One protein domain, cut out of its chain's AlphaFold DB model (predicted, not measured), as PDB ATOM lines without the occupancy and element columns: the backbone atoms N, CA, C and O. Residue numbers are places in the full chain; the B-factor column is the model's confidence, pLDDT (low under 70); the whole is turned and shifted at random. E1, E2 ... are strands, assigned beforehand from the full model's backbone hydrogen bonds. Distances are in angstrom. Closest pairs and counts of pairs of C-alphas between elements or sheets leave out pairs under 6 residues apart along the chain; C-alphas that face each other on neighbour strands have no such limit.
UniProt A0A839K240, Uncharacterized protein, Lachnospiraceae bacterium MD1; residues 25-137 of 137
ATOM      1  N   ALA A  25       5.069   6.199   4.258       38.00
ATOM      2  CA  ALA A  25       4.490   6.395   2.951       38.00
ATOM      3  C   ALA A  25       4.245   7.888   2.915       38.00
ATOM      4  O   ALA A  25       3.495   8.398   3.754       38.00
ATOM      5  N   THR A  26       5.014   8.594   2.085       36.62
ATOM      6  CA  THR A  26       4.878  10.026   1.928       36.62
ATOM      7  C   THR A  26       3.478  10.131   1.383       36.62
ATOM      8  O   THR A  26       3.258   9.855   0.204       36.62
ATOM      9  N   LYS A  27       2.506  10.336   2.282       35.94
ATOM     10  CA  LYS A  27       1.110  10.490   1.931       35.94
ATOM     11  C   LYS A  27       1.189  11.641   0.967       35.94
ATOM     12  O   LYS A  27       1.592  12.732   1.370       35.94
ATOM     13  N   SER A  28       1.000  11.344  -0.316       31.00
ATOM     14  CA  SER A  28       1.012  12.353  -1.350       31.00
ATOM     15  C   SER A  28      -0.124  13.273  -0.944       31.00
ATOM     16  O   SER A  28      -1.294  12.940  -1.120       31.00
ATOM     17  N   GLN A  29       0.222  14.343  -0.227       33.62
ATOM     18  CA  GLN A  29      -0.694  15.354   0.264       33.62
ATOM     19  C   GLN A  29      -1.071  16.180  -0.946       33.62
ATOM     20  O   GLN A  29      -0.675  17.327  -1.108       33.62
ATOM     21  N   VAL A  30      -1.827  15.557  -1.831       31.94
ATOM     22  CA  VAL A  30      -2.661  16.270  -2.762       31.94
ATOM     23  C   VAL A  30      -3.975  15.516  -2.810       31.94
ATOM     24  O   VAL A  30      -4.320  14.846  -3.779       31.94
ATOM     25  N   THR A  31      -4.714  15.608  -1.704       35.69
ATOM     26  CA  THR A  31      -6.141  15.307  -1.690       35.69
ATOM     27  C   THR A  31      -6.817  16.414  -2.490       35.69
ATOM     28  O   THR A  31      -7.346  17.381  -1.937       35.69
ATOM     29  N   TYR A  32      -6.733  16.312  -3.819       37.81
ATOM     30  CA  TYR A  32      -7.479  17.179  -4.713       37.81
ATOM     31  C   TYR A  32      -8.964  17.074  -4.338       37.81
ATOM     32  O   TYR A  32      -9.445  15.974  -4.053       37.81
ATOM     33  N   PRO A  33      -9.700  18.185  -4.302       50.72
ATOM     34  CA  PRO A  33     -11.158  18.160  -4.391       50.72
ATOM     35  C   PRO A  33     -11.544  17.380  -5.630       50.72
ATOM     36  O   PRO A  33     -10.848  17.434  -6.649       50.72
ATOM     37  N   THR A  34     -12.679  16.688  -5.559       57.62
ATOM     38  CA  THR A  34     -13.305  16.072  -6.737       57.62
ATOM     39  C   THR A  34     -13.458  17.111  -7.864       57.62
ATOM     40  O   THR A  34     -13.458  16.781  -9.049       57.62
ATOM     41  N   VAL A  35     -13.483  18.398  -7.491       56.12
ATOM     42  CA  VAL A  35     -13.402  19.566  -8.367       56.12
ATOM     43  C   VAL A  35     -11.976  20.142  -8.423       56.12
ATOM     44  O   VAL A  35     -11.396  20.539  -7.416       56.12
ATOM     45  N   LYS A  36     -11.390  20.249  -9.620       62.41
ATOM     46  CA  LYS A  36     -10.093  20.929  -9.814       62.41
ATOM     47  C   LYS A  36     -10.196  22.421  -9.443       62.41
ATOM     48  O   LYS A  36     -11.234  23.036  -9.663       62.41
ATOM     49  N   ASN A  37      -9.095  23.015  -8.969       72.12
ATOM     50  CA  ASN A  37      -8.951  24.449  -8.648       72.12
ATOM     51  C   ASN A  37      -9.743  24.969  -7.434       72.12
ATOM     52  O   ASN A  37     -10.140  26.139  -7.427       72.12
ATOM     53  N   THR A  38      -9.954  24.152  -6.399       80.44
ATOM     54  CA  THR A  38     -10.432  24.707  -5.126       80.44
ATOM     55  C   THR A  38      -9.286  25.163  -4.223       80.44
ATOM     56  O   THR A  38      -8.141  24.727  -4.364       80.44
ATOM     57  N   ILE A  39      -9.617  26.046  -3.284       87.44
ATOM     58  CA  ILE A  39      -8.752  26.497  -2.198       87.44
ATOM     59  C   ILE A  39      -9.406  26.179  -0.849       87.44
ATOM     60  O   ILE A  39     -10.632  26.147  -0.742       87.44
ATOM     61  N   LEU A  40      -8.585  25.922   0.172       89.00
ATOM     62  CA  LEU A  40      -9.038  25.727   1.550       89.00
ATOM     63  C   LEU A  40      -9.404  27.089   2.157       89.00
ATOM     64  O   LEU A  40      -8.549  27.969   2.230       89.00
ATOM     65  N   VAL A  41     -10.650  27.243   2.602       89.12
ATOM     66  CA  VAL A  41     -11.181  28.499   3.172       89.12
ATOM     67  C   VAL A  41     -11.604  28.387   4.629       89.12
ATOM     68  O   VAL A  41     -11.796  29.396   5.298       89.12
ATOM     69  N   GLY A  42     -11.728  27.170   5.149       88.69
ATOM     70  CA  GLY A  42     -12.062  26.952   6.547       88.69
ATOM     71  C   GLY A  42     -11.752  25.534   6.987       88.69
ATOM     72  O   GLY A  42     -11.690  24.615   6.175       88.69
ATOM     73  N   GLN A  43     -11.557  25.356   8.285       93.75
ATOM     74  CA  GLN A  43     -11.387  24.050   8.911       93.75
ATOM     75  C   GLN A  43     -11.834  24.122  10.368       93.75
ATOM     76  O   GLN A  43     -11.804  25.194  10.974       93.75
ATOM     77  N   GLY A  44     -12.228  22.990  10.935       92.44
ATOM     78  CA  GLY A  44     -12.669  22.936  12.320       92.44
ATOM     79  C   GLY A  44     -13.138  21.554  12.733       92.44
ATOM     80  O   GLY A  44     -12.786  20.548  12.116       92.44
ATOM     81  N   TYR A  45     -13.940  21.537  13.792       91.88
ATOM     82  CA  TYR A  45     -14.588  20.343  14.313       91.88
ATOM     83  C   TYR A  45     -16.066  20.632  14.525       91.88
ATOM     84  O   TYR A  45     -16.436  21.717  14.978       91.88
ATOM     85  N   THR A  46     -16.916  19.673  14.180       88.00
ATOM     86  CA  THR A  46     -18.324  19.706  14.571       88.00
ATOM     87  C   THR A  46     -18.454  19.561  16.091       88.00
ATOM     88  O   THR A  46     -17.505  19.199  16.790       88.00
ATOM     89  N   THR A  47     -19.644  19.828  16.632       84.88
ATOM     90  CA  THR A  47     -19.913  19.705  18.076       84.88
ATOM     91  C   THR A  47     -19.700  18.290  18.615       84.88
ATOM     92  O   THR A  47     -19.385  18.123  19.789       84.88
ATOM     93  N   ASP A  48     -19.862  17.278  17.765       84.06
ATOM     94  CA  ASP A  48     -19.613  15.859  18.036       84.06
ATOM     95  C   ASP A  48     -18.164  15.421  17.737       84.06
ATOM     96  O   ASP A  48     -17.836  14.246  17.866       84.06
ATOM     97  N   GLY A  49     -17.274  16.360  17.395       87.25
ATOM     98  CA  GLY A  49     -15.836  16.117  17.267       87.25
ATOM     99  C   GLY A  49     -15.373  15.629  15.893       87.25
ATOM    100  O   GLY A  49     -14.223  15.216  15.761       87.25
ATOM    101  N   VAL A  50     -16.215  15.699  14.861       90.56
ATOM    102  CA  VAL A  50     -15.845  15.317  13.492       90.56
ATOM    103  C   VAL A  50     -15.040  16.442  12.856       90.56
ATOM    104  O   VAL A  50     -15.520  17.571  12.722       90.56
ATOM    105  N   LYS A  51     -13.800  16.144  12.458       92.81
ATOM    106  CA  LYS A  51     -12.948  17.105  11.751       92.81
ATOM    107  C   LYS A  51     -13.585  17.443  10.407       92.81
ATOM    108  O   LYS A  51     -13.957  16.539   9.657       92.81
ATOM    109  N   TYR A  52     -13.620  18.727  10.066       92.50
ATOM    110  CA  TYR A  52     -14.019  19.163   8.738       92.50
ATOM    111  C   TYR A  52     -13.057  20.168   8.106       92.50
ATOM    112  O   TYR A  52     -12.394  20.952   8.789       92.50
ATOM    113  N   GLU A  53     -13.017  20.156   6.778       94.25
ATOM    114  CA  GLU A  53     -12.325  21.134   5.935       94.25
ATOM    115  C   GLU A  53     -13.299  21.654   4.877       94.25
ATOM    116  O   GLU A  53     -14.097  20.895   4.329       94.25
ATOM    117  N   VAL A  54     -13.255  22.954   4.601       91.94
ATOM    118  CA  VAL A  54     -14.157  23.633   3.672       91.94
ATOM    119  C   VAL A  54     -13.357  24.193   2.515       91.94
ATOM    120  O   VAL A  54     -12.423  24.974   2.708       91.94
ATOM    121  N   TYR A  55     -13.767  23.820   1.312       90.38
ATOM    122  CA  TYR A  55     -13.134  24.235   0.077       90.38
ATOM    123  C   TYR A  55     -14.080  25.058  -0.788       90.38
ATOM    124  O   TYR A  55     -15.286  24.803  -0.846       90.38
ATOM    125  N   GLU A  56     -13.521  26.002  -1.533       85.12
ATOM    126  CA  GLU A  56     -14.245  26.750  -2.559       85.12
ATOM    127  C   GLU A  56     -13.509  26.719  -3.888       85.12
ATOM    128  O   GLU A  56     -12.282  26.739  -3.920       85.12
ATOM    129  N   ILE A  57     -14.243  26.734  -4.997       80.62
ATOM    130  CA  ILE A  57     -13.641  27.025  -6.300       80.62
ATOM    131  C   ILE A  57     -13.259  28.501  -6.291       80.62
ATOM    132  O   ILE A  57     -14.112  29.349  -6.028       80.62
ATOM    133  N   LYS A  58     -11.992  28.809  -6.589       68.00
ATOM    134  CA  LYS A  58     -11.530  30.196  -6.667       68.00
ATOM    135  C   LYS A  58     -12.293  30.919  -7.779       68.00
ATOM    136  O   LYS A  58     -11.968  30.769  -8.957       68.00
ATOM    137  N   ASN A  59     -13.289  31.715  -7.410       64.50
ATOM    138  CA  ASN A  59     -13.927  32.644  -8.330       64.50
ATOM    139  C   ASN A  59     -13.061  33.903  -8.402       64.50
ATOM    140  O   ASN A  59     -12.669  34.455  -7.374       64.50
ATOM    141  N   ASN A  60     -12.720  34.346  -9.615       55.41
ATOM    142  CA  ASN A  60     -12.033  35.622  -9.794       55.41
ATOM    143  C   ASN A  60     -12.886  36.720  -9.150       55.41
ATOM    144  O   ASN A  60     -14.075  36.833  -9.453       55.41
ATOM    145  N   SER A  61     -12.283  37.478  -8.231       54.50
ATOM    146  CA  SER A  61     -12.969  38.495  -7.440       54.50
ATOM    147  C   SER A  61     -13.735  39.437  -8.361       54.50
ATOM    148  O   SER A  61     -13.148  40.077  -9.235       54.50
ATOM    149  N   SER A  62     -15.047  39.517  -8.168       54.22
ATOM    150  CA  SER A  62     -15.841  40.564  -8.799       54.22
ATOM    151  C   SER A  62     -15.494  41.873  -8.106       54.22
ATOM    152  O   SER A  62     -15.533  41.945  -6.881       54.22
ATOM    153  N   THR A  63     -15.110  42.890  -8.869       55.66
ATOM    154  CA  THR A  63     -14.893  44.237  -8.341       55.66
ATOM    155  C   THR A  63     -16.208  44.714  -7.734       55.66
ATOM    156  O   THR A  63     -17.192  44.888  -8.453       55.66
ATOM    157  N   VAL A  64     -16.254  44.869  -6.413       60.34
ATOM    158  CA  VAL A  64     -17.459  45.329  -5.723       60.34
ATOM    159  C   VAL A  64     -17.385  46.842  -5.527       60.34
ATOM    160  O   VAL A  64     -16.330  47.380  -5.196       60.34
ATOM    161  N   THR A  65     -18.501  47.534  -5.749       66.06
ATOM    162  CA  THR A  65     -18.626  48.972  -5.477       66.06
ATOM    163  C   THR A  65     -19.073  49.178  -4.024       66.06
ATOM    164  O   THR A  65     -20.059  48.549  -3.635       66.06
ATOM    165  N   PRO A  66     -18.415  50.045  -3.232       66.31
ATOM    166  CA  PRO A  66     -18.830  50.312  -1.857       66.31
ATOM    167  C   PRO A  66     -20.234  50.929  -1.728       66.31
ATOM    168  O   PRO A  66     -20.710  51.615  -2.636       66.31
ATOM    169  N   ASN A  67     -20.847  50.757  -0.559       68.12
ATOM    170  CA  ASN A  67     -22.226  51.102  -0.193       68.12
ATOM    171  C   ASN A  67     -23.330  50.426  -1.028       68.12
ATOM    172  O   ASN A  67     -24.372  51.036  -1.293       68.12
ATOM    173  N   THR A  68     -23.142  49.171  -1.434       73.06
ATOM    174  CA  THR A  68     -24.167  48.389  -2.141       73.06
ATOM    175  C   THR A  68     -24.489  47.077  -1.428       73.06
ATOM    176  O   THR A  68     -23.629  46.437  -0.824       73.06
ATOM    177  N   VAL A  69     -25.763  46.666  -1.493       78.00
ATOM    178  CA  VAL A  69     -26.176  45.322  -1.071       78.00
ATOM    179  C   VAL A  69     -25.698  44.344  -2.133       78.00
ATOM    180  O   VAL A  69     -26.108  44.427  -3.293       78.00
ATOM    181  N   VAL A  70     -24.861  43.396  -1.735       79.12
ATOM    182  CA  VAL A  70     -24.278  42.409  -2.642       79.12
ATOM    183  C   VAL A  70     -24.818  41.039  -2.286       79.12
ATOM    184  O   VAL A  70     -24.942  40.684  -1.116       79.12
ATOM    185  N   THR A  71     -25.179  40.273  -3.314       80.25
ATOM    186  CA  THR A  71     -25.614  38.882  -3.181       80.25
ATOM    187  C   THR A  71     -24.664  37.991  -3.964       80.25
ATOM    188  O   THR A  71     -24.586  38.102  -5.189       80.25
ATOM    189  N   LEU A  72     -23.968  37.095  -3.271       80.88
ATOM    190  CA  LEU A  72     -23.062  36.122  -3.872       80.88
ATOM    191  C   LEU A  72     -23.700  34.738  -3.830       80.88
ATOM    192  O   LEU A  72     -24.048  34.241  -2.762       80.88
ATOM    193  N   ASN A  73     -23.842  34.100  -4.990       82.69
ATOM    194  CA  ASN A  73     -24.167  32.678  -5.042       82.69
ATOM    195  C   ASN A  73     -22.869  31.896  -4.854       82.69
ATOM    196  O   ASN A  73     -21.949  32.033  -5.663       82.69
ATOM    197  N   VAL A  74     -22.801  31.078  -3.809       84.69
ATOM    198  CA  VAL A  74     -21.589  30.330  -3.467       84.69
ATOM    199  C   VAL A  74     -21.862  28.839  -3.365       84.69
ATOM    200  O   VAL A  74     -22.980  28.388  -3.105       84.69
ATOM    201  N   THR A  75     -20.802  28.064  -3.565       87.06
ATOM    202  CA  THR A  75     -20.768  26.629  -3.291       87.06
ATOM    203  C   THR A  75     -19.547  26.333  -2.436       87.06
ATOM    204  O   THR A  75     -18.436  26.772  -2.750       87.06
ATOM    205  N   ARG A  76     -19.758  25.614  -1.336       89.31
ATOM    206  CA  ARG A  76     -18.722  25.190  -0.396       89.31
ATOM    207  C   ARG A  76     -18.699  23.673  -0.355       89.31
ATOM    208  O   ARG A  76     -19.717  23.047  -0.082       89.31
ATOM    209  N   TRP A  77     -17.545  23.092  -0.639       90.88
ATOM    210  CA  TRP A  77     -17.329  21.653  -0.574       90.88
ATOM    211  C   TRP A  77     -16.770  21.332   0.803       90.88
ATOM    212  O   TRP A  77     -15.629  21.683   1.104       90.88
ATOM    213  N   VAL A  78     -17.588  20.726   1.657       92.50
ATOM    214  CA  VAL A  78     -17.200  20.392   3.027       92.50
ATOM    215  C   VAL A  78     -16.815  18.927   3.083       92.50
ATOM    216  O   VAL A  78     -17.618  18.060   2.742       92.50
ATOM    217  N   ARG A  79     -15.590  18.659   3.523       92.62
ATOM    218  CA  ARG A  79     -15.094  17.314   3.794       92.62
ATOM    219  C   ARG A  79     -15.205  17.023   5.272       92.62
ATOM    220  O   ARG A  79     -14.604  17.754   6.049       92.62
ATOM    221  N   TYR A  80     -15.910  15.964   5.640       92.50
ATOM    222  CA  TYR A  80     -15.914  15.433   7.003       92.50
ATOM    223  C   TYR A  80     -15.043  14.182   7.046       92.50
ATOM    224  O   TYR A  80     -15.262  13.261   6.258       92.50
ATOM    225  N   TYR A  81     -14.057  14.169   7.938       91.50
ATOM    226  CA  TYR A  81     -13.085  13.084   8.086       91.50
ATOM    227  C   TYR A  81     -13.436  12.185   9.266       91.50
ATOM    228  O   TYR A  81     -14.051  12.647  10.226       91.50
ATOM    229  N   ASP A  82     -12.993  10.927   9.211       85.62
ATOM    230  CA  ASP A  82     -13.068   9.977  10.333       85.62
ATOM    231  C   ASP A  82     -14.485   9.862  10.921       85.62
ATOM    232  O   ASP A  82     -14.713   9.878  12.129       85.62
ATOM    233  N   ILE A  83     -15.458   9.780  10.013       83.00
ATOM    234  CA  ILE A  83     -16.884   9.856  10.307       83.00
ATOM    235  C   ILE A  83     -17.313   8.675  11.195       83.00
ATOM    236  O   ILE A  83     -17.201   7.522  10.763       83.00
ATOM    237  N   PRO A  84     -17.847   8.918  12.407       82.44
ATOM    238  CA  PRO A  84     -18.328   7.849  13.268       82.44
ATOM    239  C   PRO A  84     -19.594   7.199  12.700       82.44
ATOM    240  O   PRO A  84     -20.364   7.798  11.945       82.44
ATOM    241  N   VAL A  85     -19.846   5.953  13.110       80.75
ATOM    242  CA  VAL A  85     -21.089   5.250  12.771       80.75
ATOM    243  C   VAL A  85     -22.282   6.068  13.275       80.75
ATOM    244  O   VAL A  85     -22.372   6.367  14.462       80.75
ATOM    245  N   GLY A  86     -23.201   6.408  12.370       77.12
ATOM    246  CA  GLY A  86     -24.395   7.191  12.696       77.12
ATOM    247  C   GLY A  86     -24.213   8.709  12.636       77.12
ATOM    248  O   GLY A  86     -25.146   9.424  12.994       77.12
ATOM    249  N   PHE A  87     -23.066   9.213  12.166       83.44
ATOM    250  CA  PHE A  87     -22.932  10.630  11.835       83.44
ATOM    251  C   PHE A  87     -23.994  11.052  10.820       83.44
ATOM    252  O   PHE A  87     -24.172  10.423   9.774       83.44
ATOM    253  N   VAL A  88     -24.657  12.160  11.126       85.62
ATOM    254  CA  VAL A  88     -25.600  12.815  10.229       85.62
ATOM    255  C   VAL A  88     -25.001  14.161   9.876       85.62
ATOM    256  O   VAL A  88     -24.889  15.041  10.729       85.62
ATOM    257  N   ALA A  89     -24.606  14.316   8.615       85.56
ATOM    258  CA  ALA A  89     -24.142  15.603   8.133       85.56
ATOM    259  C   ALA A  89     -25.253  16.656   8.287       85.56
ATOM    260  O   ALA A  89     -26.428  16.346   8.053       85.56
ATOM    261  N   PRO A  90     -24.914  17.895   8.677       89.31
ATOM    262  CA  PRO A  90     -25.912  18.937   8.837       89.31
ATOM    263  C   PRO A  90     -26.594  19.235   7.495       89.31
ATOM    264  O   PRO A  90     -25.955  19.303   6.456       89.31
ATOM    265  N   SER A  91     -27.906  19.467   7.495       90.81
ATOM    266  CA  SER A  91     -28.620  19.861   6.268       90.81
ATOM    267  C   SER A  91     -28.253  21.273   5.801       90.81
ATOM    268  O   SER A  91     -28.482  21.640   4.648       90.81
ATOM    269  N   SER A  92     -27.709  22.090   6.704       92.62
ATOM    270  CA  SER A  92     -27.324  23.469   6.436       92.62
ATOM    271  C   SER A  92     -26.171  23.928   7.318       92.62
ATOM    272  O   SER A  92     -26.072  23.514   8.472       92.62
ATOM    273  N   ILE A  93     -25.369  24.859   6.812       92.38
ATOM    274  CA  ILE A  93     -24.265  25.494   7.537       92.38
ATOM    275  C   ILE A  93     -24.373  27.019   7.442       92.38
ATOM    276  O   ILE A  93     -24.789  27.555   6.415       92.38
ATOM    277  N   TYR A  94     -23.996  27.724   8.509       92.81
ATOM    278  CA  TYR A  94     -23.761  29.169   8.445       92.81
ATOM    279  C   TYR A  94     -22.390  29.432   7.821       92.81
ATOM    280  O   TYR A  94     -21.422  28.735   8.136       92.81
ATOM    281  N   TRP A  95     -22.306  30.437   6.954       92.31
ATOM    282  CA  TRP A  95     -21.061  30.850   6.324       92.31
ATOM    283  C   TRP A  95     -20.923  32.370   6.318       92.31
ATOM    284  O   TRP A  95     -21.887  33.098   6.072       92.31
ATOM    285  N   GLU A  96     -19.703  32.830   6.566       89.31
ATOM    286  CA  GLU A  96     -19.300  34.232   6.548       89.31
ATOM    287  C   GLU A  96     -17.954  34.341   5.837       89.31
ATOM    288  O   GLU A  96     -17.051  33.543   6.094       89.31
ATOM    289  N   GLU A  97     -17.809  35.330   4.959       83.12
ATOM    290  CA  GLU A  97     -16.538  35.623   4.297       83.12
ATOM    291  C   GLU A  97     -16.270  37.125   4.209       83.12
ATOM    292  O   GLU A  97     -17.193  37.937   4.097       83.12
ATOM    293  N   ASP A  98     -14.984  37.476   4.278       80.69
ATOM    294  CA  ASP A  98     -14.491  38.832   4.045       80.69
ATOM    295  C   ASP A  98     -14.316  39.048   2.542       80.69
ATOM    296  O   ASP A  98     -13.722  38.227   1.839       80.69
ATOM    297  N   THR A  99     -14.823  40.168   2.043       73.81
ATOM    298  CA  THR A  99     -14.782  40.513   0.619       73.81
ATOM    299  C   THR A  99     -13.448  41.140   0.199       73.81
ATOM    300  O   THR A  99     -13.285  41.538  -0.954       73.81
ATOM    301  N   GLY A 100     -12.480  41.227   1.116       68.25
ATOM    302  CA  GLY A 100     -11.143  41.785   0.902       68.25
ATOM    303  C   GLY A 100     -11.058  43.296   1.136       68.25
ATOM    304  O   GLY A 100      -9.975  43.870   1.038       68.25
ATOM    305  N   CYS A 101     -12.178  43.948   1.457       68.31
ATOM    306  CA  CYS A 101     -12.256  45.384   1.743       68.31
ATOM    307  C   CYS A 101     -12.728  45.685   3.177       68.31
ATOM    308  O   CYS A 101     -13.112  46.816   3.466       68.31
ATOM    309  N   GLY A 102     -12.700  44.691   4.075       71.00
ATOM    310  CA  GLY A 102     -13.164  44.823   5.461       71.00
ATOM    311  C   GLY A 102     -14.682  44.705   5.620       71.00
ATOM    312  O   GLY A 102     -15.207  44.934   6.711       71.00
ATOM    313  N   TYR A 103     -15.384  44.331   4.550       80.00
ATOM    314  CA  TYR A 103     -16.811  44.047   4.568       80.00
ATOM    315  C   TYR A 103     -17.049  42.546   4.592       80.00
ATOM    316  O   TYR A 103     -16.275  41.764   4.043       80.00
ATOM    317  N   LYS A 104     -18.152  42.155   5.224       84.06
ATOM    318  CA  LYS A 104     -18.524  40.758   5.408       84.06
ATOM    319  C   LYS A 104     -19.835  40.471   4.708       84.06
ATOM    320  O   LYS A 104     -20.791  41.240   4.824       84.06
ATOM    321  N   VAL A 105     -19.891  39.337   4.028       85.75
ATOM    322  CA  VAL A 105     -21.138  38.765   3.519       85.75
ATOM    323  C   VAL A 105     -21.416  37.471   4.265       85.75
ATOM    324  O   VAL A 105     -20.501  36.719   4.599       85.75
ATOM    325  N   THR A 106     -22.688  37.231   4.568       91.62
ATOM    326  CA  THR A 106     -23.109  36.127   5.435       91.62
ATOM    327  C   THR A 106     -24.317  35.418   4.853       91.62
ATOM    328  O   THR A 106     -25.101  36.011   4.110       91.62
ATOM    329  N   GLY A 107     -24.487  34.143   5.173       90.50
ATOM    330  CA  GLY A 107     -25.662  33.403   4.743       90.50
ATOM    331  C   GLY A 107     -25.678  31.967   5.231       90.50
ATOM    332  O   GLY A 107     -24.712  31.454   5.794       90.50
ATOM    333  N   THR A 108     -26.810  31.310   5.000       94.38
ATOM    334  CA  THR A 108     -26.975  29.880   5.250       94.38
ATOM    335  C   THR A 108     -26.856  29.133   3.932       94.38
ATOM    336  O   THR A 108     -27.539  29.458   2.957       94.38
ATOM    337  N   LEU A 109     -25.986  28.132   3.907       92.75
ATOM    338  CA  LEU A 109     -25.792  27.236   2.777       92.75
ATOM    339  C   LEU A 109     -26.474  25.907   3.080       92.75
ATOM    340  O   LEU A 109     -26.416  25.432   4.211       92.75
ATOM    341  N   TYR A 110     -27.088  25.305   2.073       92.31
ATOM    342  CA  TYR A 110     -27.871  24.084   2.206       92.31
ATOM    343  C   TYR A 110     -27.236  22.965   1.397       92.31
ATOM    344  O   TYR A 110     -26.785  23.187   0.271       92.31
ATOM    345  N   TRP A 111     -27.212  21.771   1.975       88.19
ATOM    346  CA  TRP A 111     -26.892  20.551   1.253       88.19
ATOM    347  C   TRP A 111     -28.185  19.963   0.688       88.19
ATOM    348  O   TRP A 111     -29.191  19.862   1.389       88.19
ATOM    349  N   ASP A 112     -28.169  19.596  -0.592       73.44
ATOM    350  CA  ASP A 112     -29.343  19.069  -1.298       73.44
ATOM    351  C   ASP A 112     -29.716  17.632  -0.892       73.44
ATOM    352  O   ASP A 112     -30.789  17.157  -1.252       73.44
ATOM    353  N   GLY A 113     -28.856  16.947  -0.131       67.94
ATOM    354  CA  GLY A 113     -29.079  15.584   0.353       67.94
ATOM    355  C   GLY A 113     -28.807  14.483  -0.677       67.94
ATOM    356  O   GLY A 113     -28.836  13.306  -0.319       67.94
ATOM    357  N   PHE A 114     -28.524  14.828  -1.936       63.62
ATOM    358  CA  PHE A 114     -28.361  13.861  -3.029       63.62
ATOM    359  C   PHE A 114     -26.920  13.749  -3.507       63.62
ATOM    360  O   PHE A 114     -26.492  12.681  -3.950       63.62
ATOM    361  N   THR A 115     -26.158  14.834  -3.407       69.12
ATOM    362  CA  THR A 115     -24.795  14.878  -3.925       69.12
ATOM    363  C   THR A 115     -23.816  14.633  -2.783       69.12
ATOM    364  O   THR A 115     -23.532  15.534  -1.999       69.12
ATOM    365  N   ALA A 116     -23.313  13.405  -2.655       79.38
ATOM    366  CA  ALA A 116     -22.275  13.053  -1.689       79.38
ATOM    367  C   ALA A 116     -21.174  12.238  -2.366       79.38
ATOM    368  O   ALA A 116     -21.454  11.263  -3.066       79.38
ATOM    369  N   HIS A 117     -19.920  12.625  -2.150       82.75
ATOM    370  CA  HIS A 117     -18.767  11.867  -2.619       82.75
ATOM    371  C   HIS A 117     -18.061  11.212  -1.436       82.75
ATOM    372  O   HIS A 117     -17.674  11.892  -0.491       82.75
ATOM    373  N   PHE A 118     -17.878   9.897  -1.489       83.94
ATOM    374  CA  PHE A 118     -17.146   9.159  -0.465       83.94
ATOM    375  C   PHE A 118     -15.768   8.754  -0.982       83.94
ATOM    376  O   PHE A 118     -15.656   8.080  -2.009       83.94
ATOM    377  N   ASN A 119     -14.729   9.119  -0.238       83.38
ATOM    378  CA  ASN A 119     -13.364   8.691  -0.493       83.38
ATOM    379  C   ASN A 119     -12.923   7.704   0.591       83.38
ATOM    380  O   ASN A 119     -12.562   8.090   1.703       83.38
ATOM    381  N   GLY A 120     -12.929   6.417   0.241       77.12
ATOM    382  CA  GLY A 120     -12.530   5.337   1.145       77.12
ATOM    383  C   GLY A 120     -11.024   5.218   1.389       77.12
ATOM    384  O   GLY A 120     -10.634   4.460   2.263       77.12
ATOM    385  N   ILE A 121     -10.174   5.934   0.644       80.12
ATOM    386  CA  ILE A 121      -8.713   5.920   0.839       80.12
ATOM    387  C   ILE A 121      -8.325   6.929   1.920       80.12
ATOM    388  O   ILE A 121      -7.552   6.621   2.821       80.12
ATOM    389  N   ASP A 122      -8.885   8.134   1.832       79.00
ATOM    390  CA  ASP A 122      -8.616   9.235   2.760       79.00
ATOM    391  C   ASP A 122      -9.675   9.375   3.864       79.00
ATOM    392  O   ASP A 122      -9.592  10.300   4.669       79.00
ATOM    393  N   HIS A 123     -10.643   8.453   3.910       85.44
ATOM    394  CA  HIS A 123     -11.670   8.339   4.948       85.44
ATOM    395  C   HIS A 123     -12.475   9.635   5.146       85.44
ATOM    396  O   HIS A 123     -12.653  10.107   6.272       85.44
ATOM    397  N   TYR A 124     -12.984  10.208   4.051       88.81
ATOM    398  CA  TYR A 124     -13.869  11.372   4.116       88.81
ATOM    399  C   TYR A 124     -15.128  11.233   3.262       88.81
ATOM    400  O   TYR A 124     -15.146  10.541   2.240       88.81
ATOM    401  N   ILE A 125     -16.170  11.959   3.668       89.94
ATOM    402  CA  ILE A 125     -17.306  12.317   2.815       89.94
ATOM    403  C   ILE A 125     -17.174  13.786   2.428       89.94
ATOM    404  O   ILE A 125     -16.838  14.623   3.259       89.94
ATOM    405  N   GLU A 126     -17.424  14.100   1.168       90.12
ATOM    406  CA  GLU A 126     -17.433  15.453   0.634       90.12
ATOM    407  C   GLU A 126     -18.858  15.810   0.210       90.12
ATOM    408  O   GLU A 126     -19.479  15.089  -0.578       90.12
ATOM    409  N   LEU A 127     -19.369  16.915   0.755       90.94
ATOM    410  CA  LEU A 127     -20.737  17.390   0.559       90.94
ATOM    411  C   LEU A 127     -20.729  18.836   0.034       90.94
ATOM    412  O   LEU A 127     -20.081  19.696   0.642       90.94
ATOM    413  N   PRO A 128     -21.436  19.140  -1.069       89.75
ATOM    414  CA  PRO A 128     -21.596  20.496  -1.558       89.75
ATOM    415  C   PRO A 128     -22.737  21.204  -0.820       89.75
ATOM    416  O   PRO A 128     -23.890  20.779  -0.861       89.75
ATOM    417  N   TYR A 129     -22.418  22.332  -0.196       91.56
ATOM    418  CA  TYR A 129     -23.390  23.258   0.369       91.56
ATOM    419  C   TYR A 129     -23.502  24.481  -0.529       91.56
ATOM    420  O   TYR A 129     -22.500  25.129  -0.844       91.56
ATOM    421  N   MET A 130     -24.722  24.810  -0.937       89.62
ATOM    422  CA  MET A 130     -25.004  25.893  -1.872       89.62
ATOM    423  C   MET A 130     -25.949  26.909  -1.245       89.62
ATOM    424  O   MET A 130     -26.850  26.562  -0.482       89.62
ATOM    425  N   GLY A 131     -25.763  28.180  -1.569       87.56
ATOM    426  CA  GLY A 131     -26.627  29.225  -1.044       87.56
ATOM    427  C   GLY A 131     -26.219  30.615  -1.488       87.56
ATOM    428  O   GLY A 131     -25.334  30.794  -2.328       87.56
ATOM    429  N   LYS A 132     -26.908  31.599  -0.913       85.56
ATOM    430  CA  LYS A 132     -26.668  33.021  -1.140       85.56
ATOM    431  C   LYS A 132     -26.043  33.627   0.104       85.56
ATOM    432  O   LYS A 132     -26.602  33.486   1.189       85.56
ATOM    433  N   LEU A 133     -24.929  34.324  -0.073       86.06
ATOM    434  CA  LEU A 133     -24.375  35.218   0.934       86.06
ATOM    435  C   LEU A 133     -24.828  36.634   0.617       86.06
ATOM    436  O   LEU A 133     -24.779  37.055  -0.540       86.06
ATOM    437  N   VAL A 134     -25.276  37.356   1.633       83.50
ATOM    438  CA  VAL A 134     -25.734  38.736   1.517       83.50
ATOM    439  C   VAL A 134     -24.974  39.591   2.519       83.50
ATOM    440  O   VAL A 134     -24.738  39.186   3.659       83.50
ATOM    441  N   GLY A 135     -24.576  40.777   2.088       81.94
ATOM    442  CA  GLY A 135     -23.948  41.764   2.954       81.94
ATOM    443  C   GLY A 135     -23.868  43.121   2.277       81.94
ATOM    444  O   GLY A 135     -24.096  43.244   1.072       81.94
ATOM    445  N   ASN A 136     -23.560  44.129   3.083       77.06
ATOM    446  CA  ASN A 136     -23.280  45.473   2.601       77.06
ATOM    447  C   ASN A 136     -21.769  45.629   2.488       77.06
ATOM    448  O   ASN A 136     -21.052  45.395   3.465       77.06
ATOM    449  N   ILE A 137     -21.325  45.997   1.292       70.38
ATOM    450  CA  ILE A 137     -19.938  46.321   0.943       70.38
ATOM    451  C   ILE A 137     -19.916  47.786   0.566       70.38
ATOM    452  O   ILE A 137     -20.901  48.190  -0.080       70.38
TER     453      ILE A 137
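Overview. This is residues 25 to 137 of the 137 residues of an uncharacterized protein of Lachnospiraceae bacterium MD1 (UniProt A0A839K240). One strongly twisted sheet makes an open trough, with the two long strands E3 and E7 side by side along its length. The hairpin of E1 and E2 extends the sheet beyond E3, while beyond E7 come the hairpin of E4 and E5 and, farther along, the short strand E6. The printed part has 113 residues, with no named helix and seven named strands, E1 to E7 in chain order; the class is all strand, and the sheet is branched, with antiparallel neighbours. It is elongated, spanning 49 by 31 by 24 A, and only just compact, close to loose, with a radius of gyration of the C-alphas of 15.4 A.

Along the chain. E3, residues 69 to 81, is 36.0 A long from first to last C-alpha and bends by 51 degrees at residue 73. E7, residues 124 to 136, is 35.4 A long, bends by 53 degrees at residue 131 and ends at C-alpha 136 (-23.280, 45.473, 2.601). E1, residues 38 to 45, begins at C-alpha 38 (-10.432, 24.707, -5.126), is 20.4 A long and bends by 56 degrees at residue 41. E2 is residues 51 to 57, 20.6 A. E4 is residues 92 to 98, 20.2 A, and E5 is residues 104 to 111, 22.3 A. E6 is residues 117 to 119, 6.6 A.

Arrangement. E7 has three neighbours: E3 on one side, beside residues 124 to 136, and on the other side E5, beside residues 128 to 135, and E6, beside residues 124 to 126. E3 and E7 are antiparallel at 162 degrees, with N 76 and O 129 at 2.8 A. E2 is beside residues 76 to 81 of E3, and N 55 and O 77 are 2.8 A apart. E1, E2 and E3 form a meander, each strand the antiparallel neighbour of the one before; in the hairpin of E1 and E2, N 54 and O 42 are 2.8 A apart. Between E5 and E7, N 134 and O 106 are 2.8 A apart. In the hairpin of E4 and E5, N 109 and O 93 are 2.8 A apart. E6 and E7 form a hairpin, with N 126 and O 117 at 2.8 A. The edge strands E1 and E4 are apart.

Size, cuts and confidence. The C-alphas of Ala 25 and Asn 67, the two farthest apart, are 52.2 A from each other. The printed part has no cut and ends at the chain's last residue, 137. The link from E2 to E3 is long, with 11 residues. Residues 25 to 37 hold no named element; their C-alphas lie 11 to 29 A from the mean of all C-alphas. The mean pLDDT of the printed part is 78.2, and residues 25 to 36, 58 to 67, 100 to 101 and 113 to 115 are under 70.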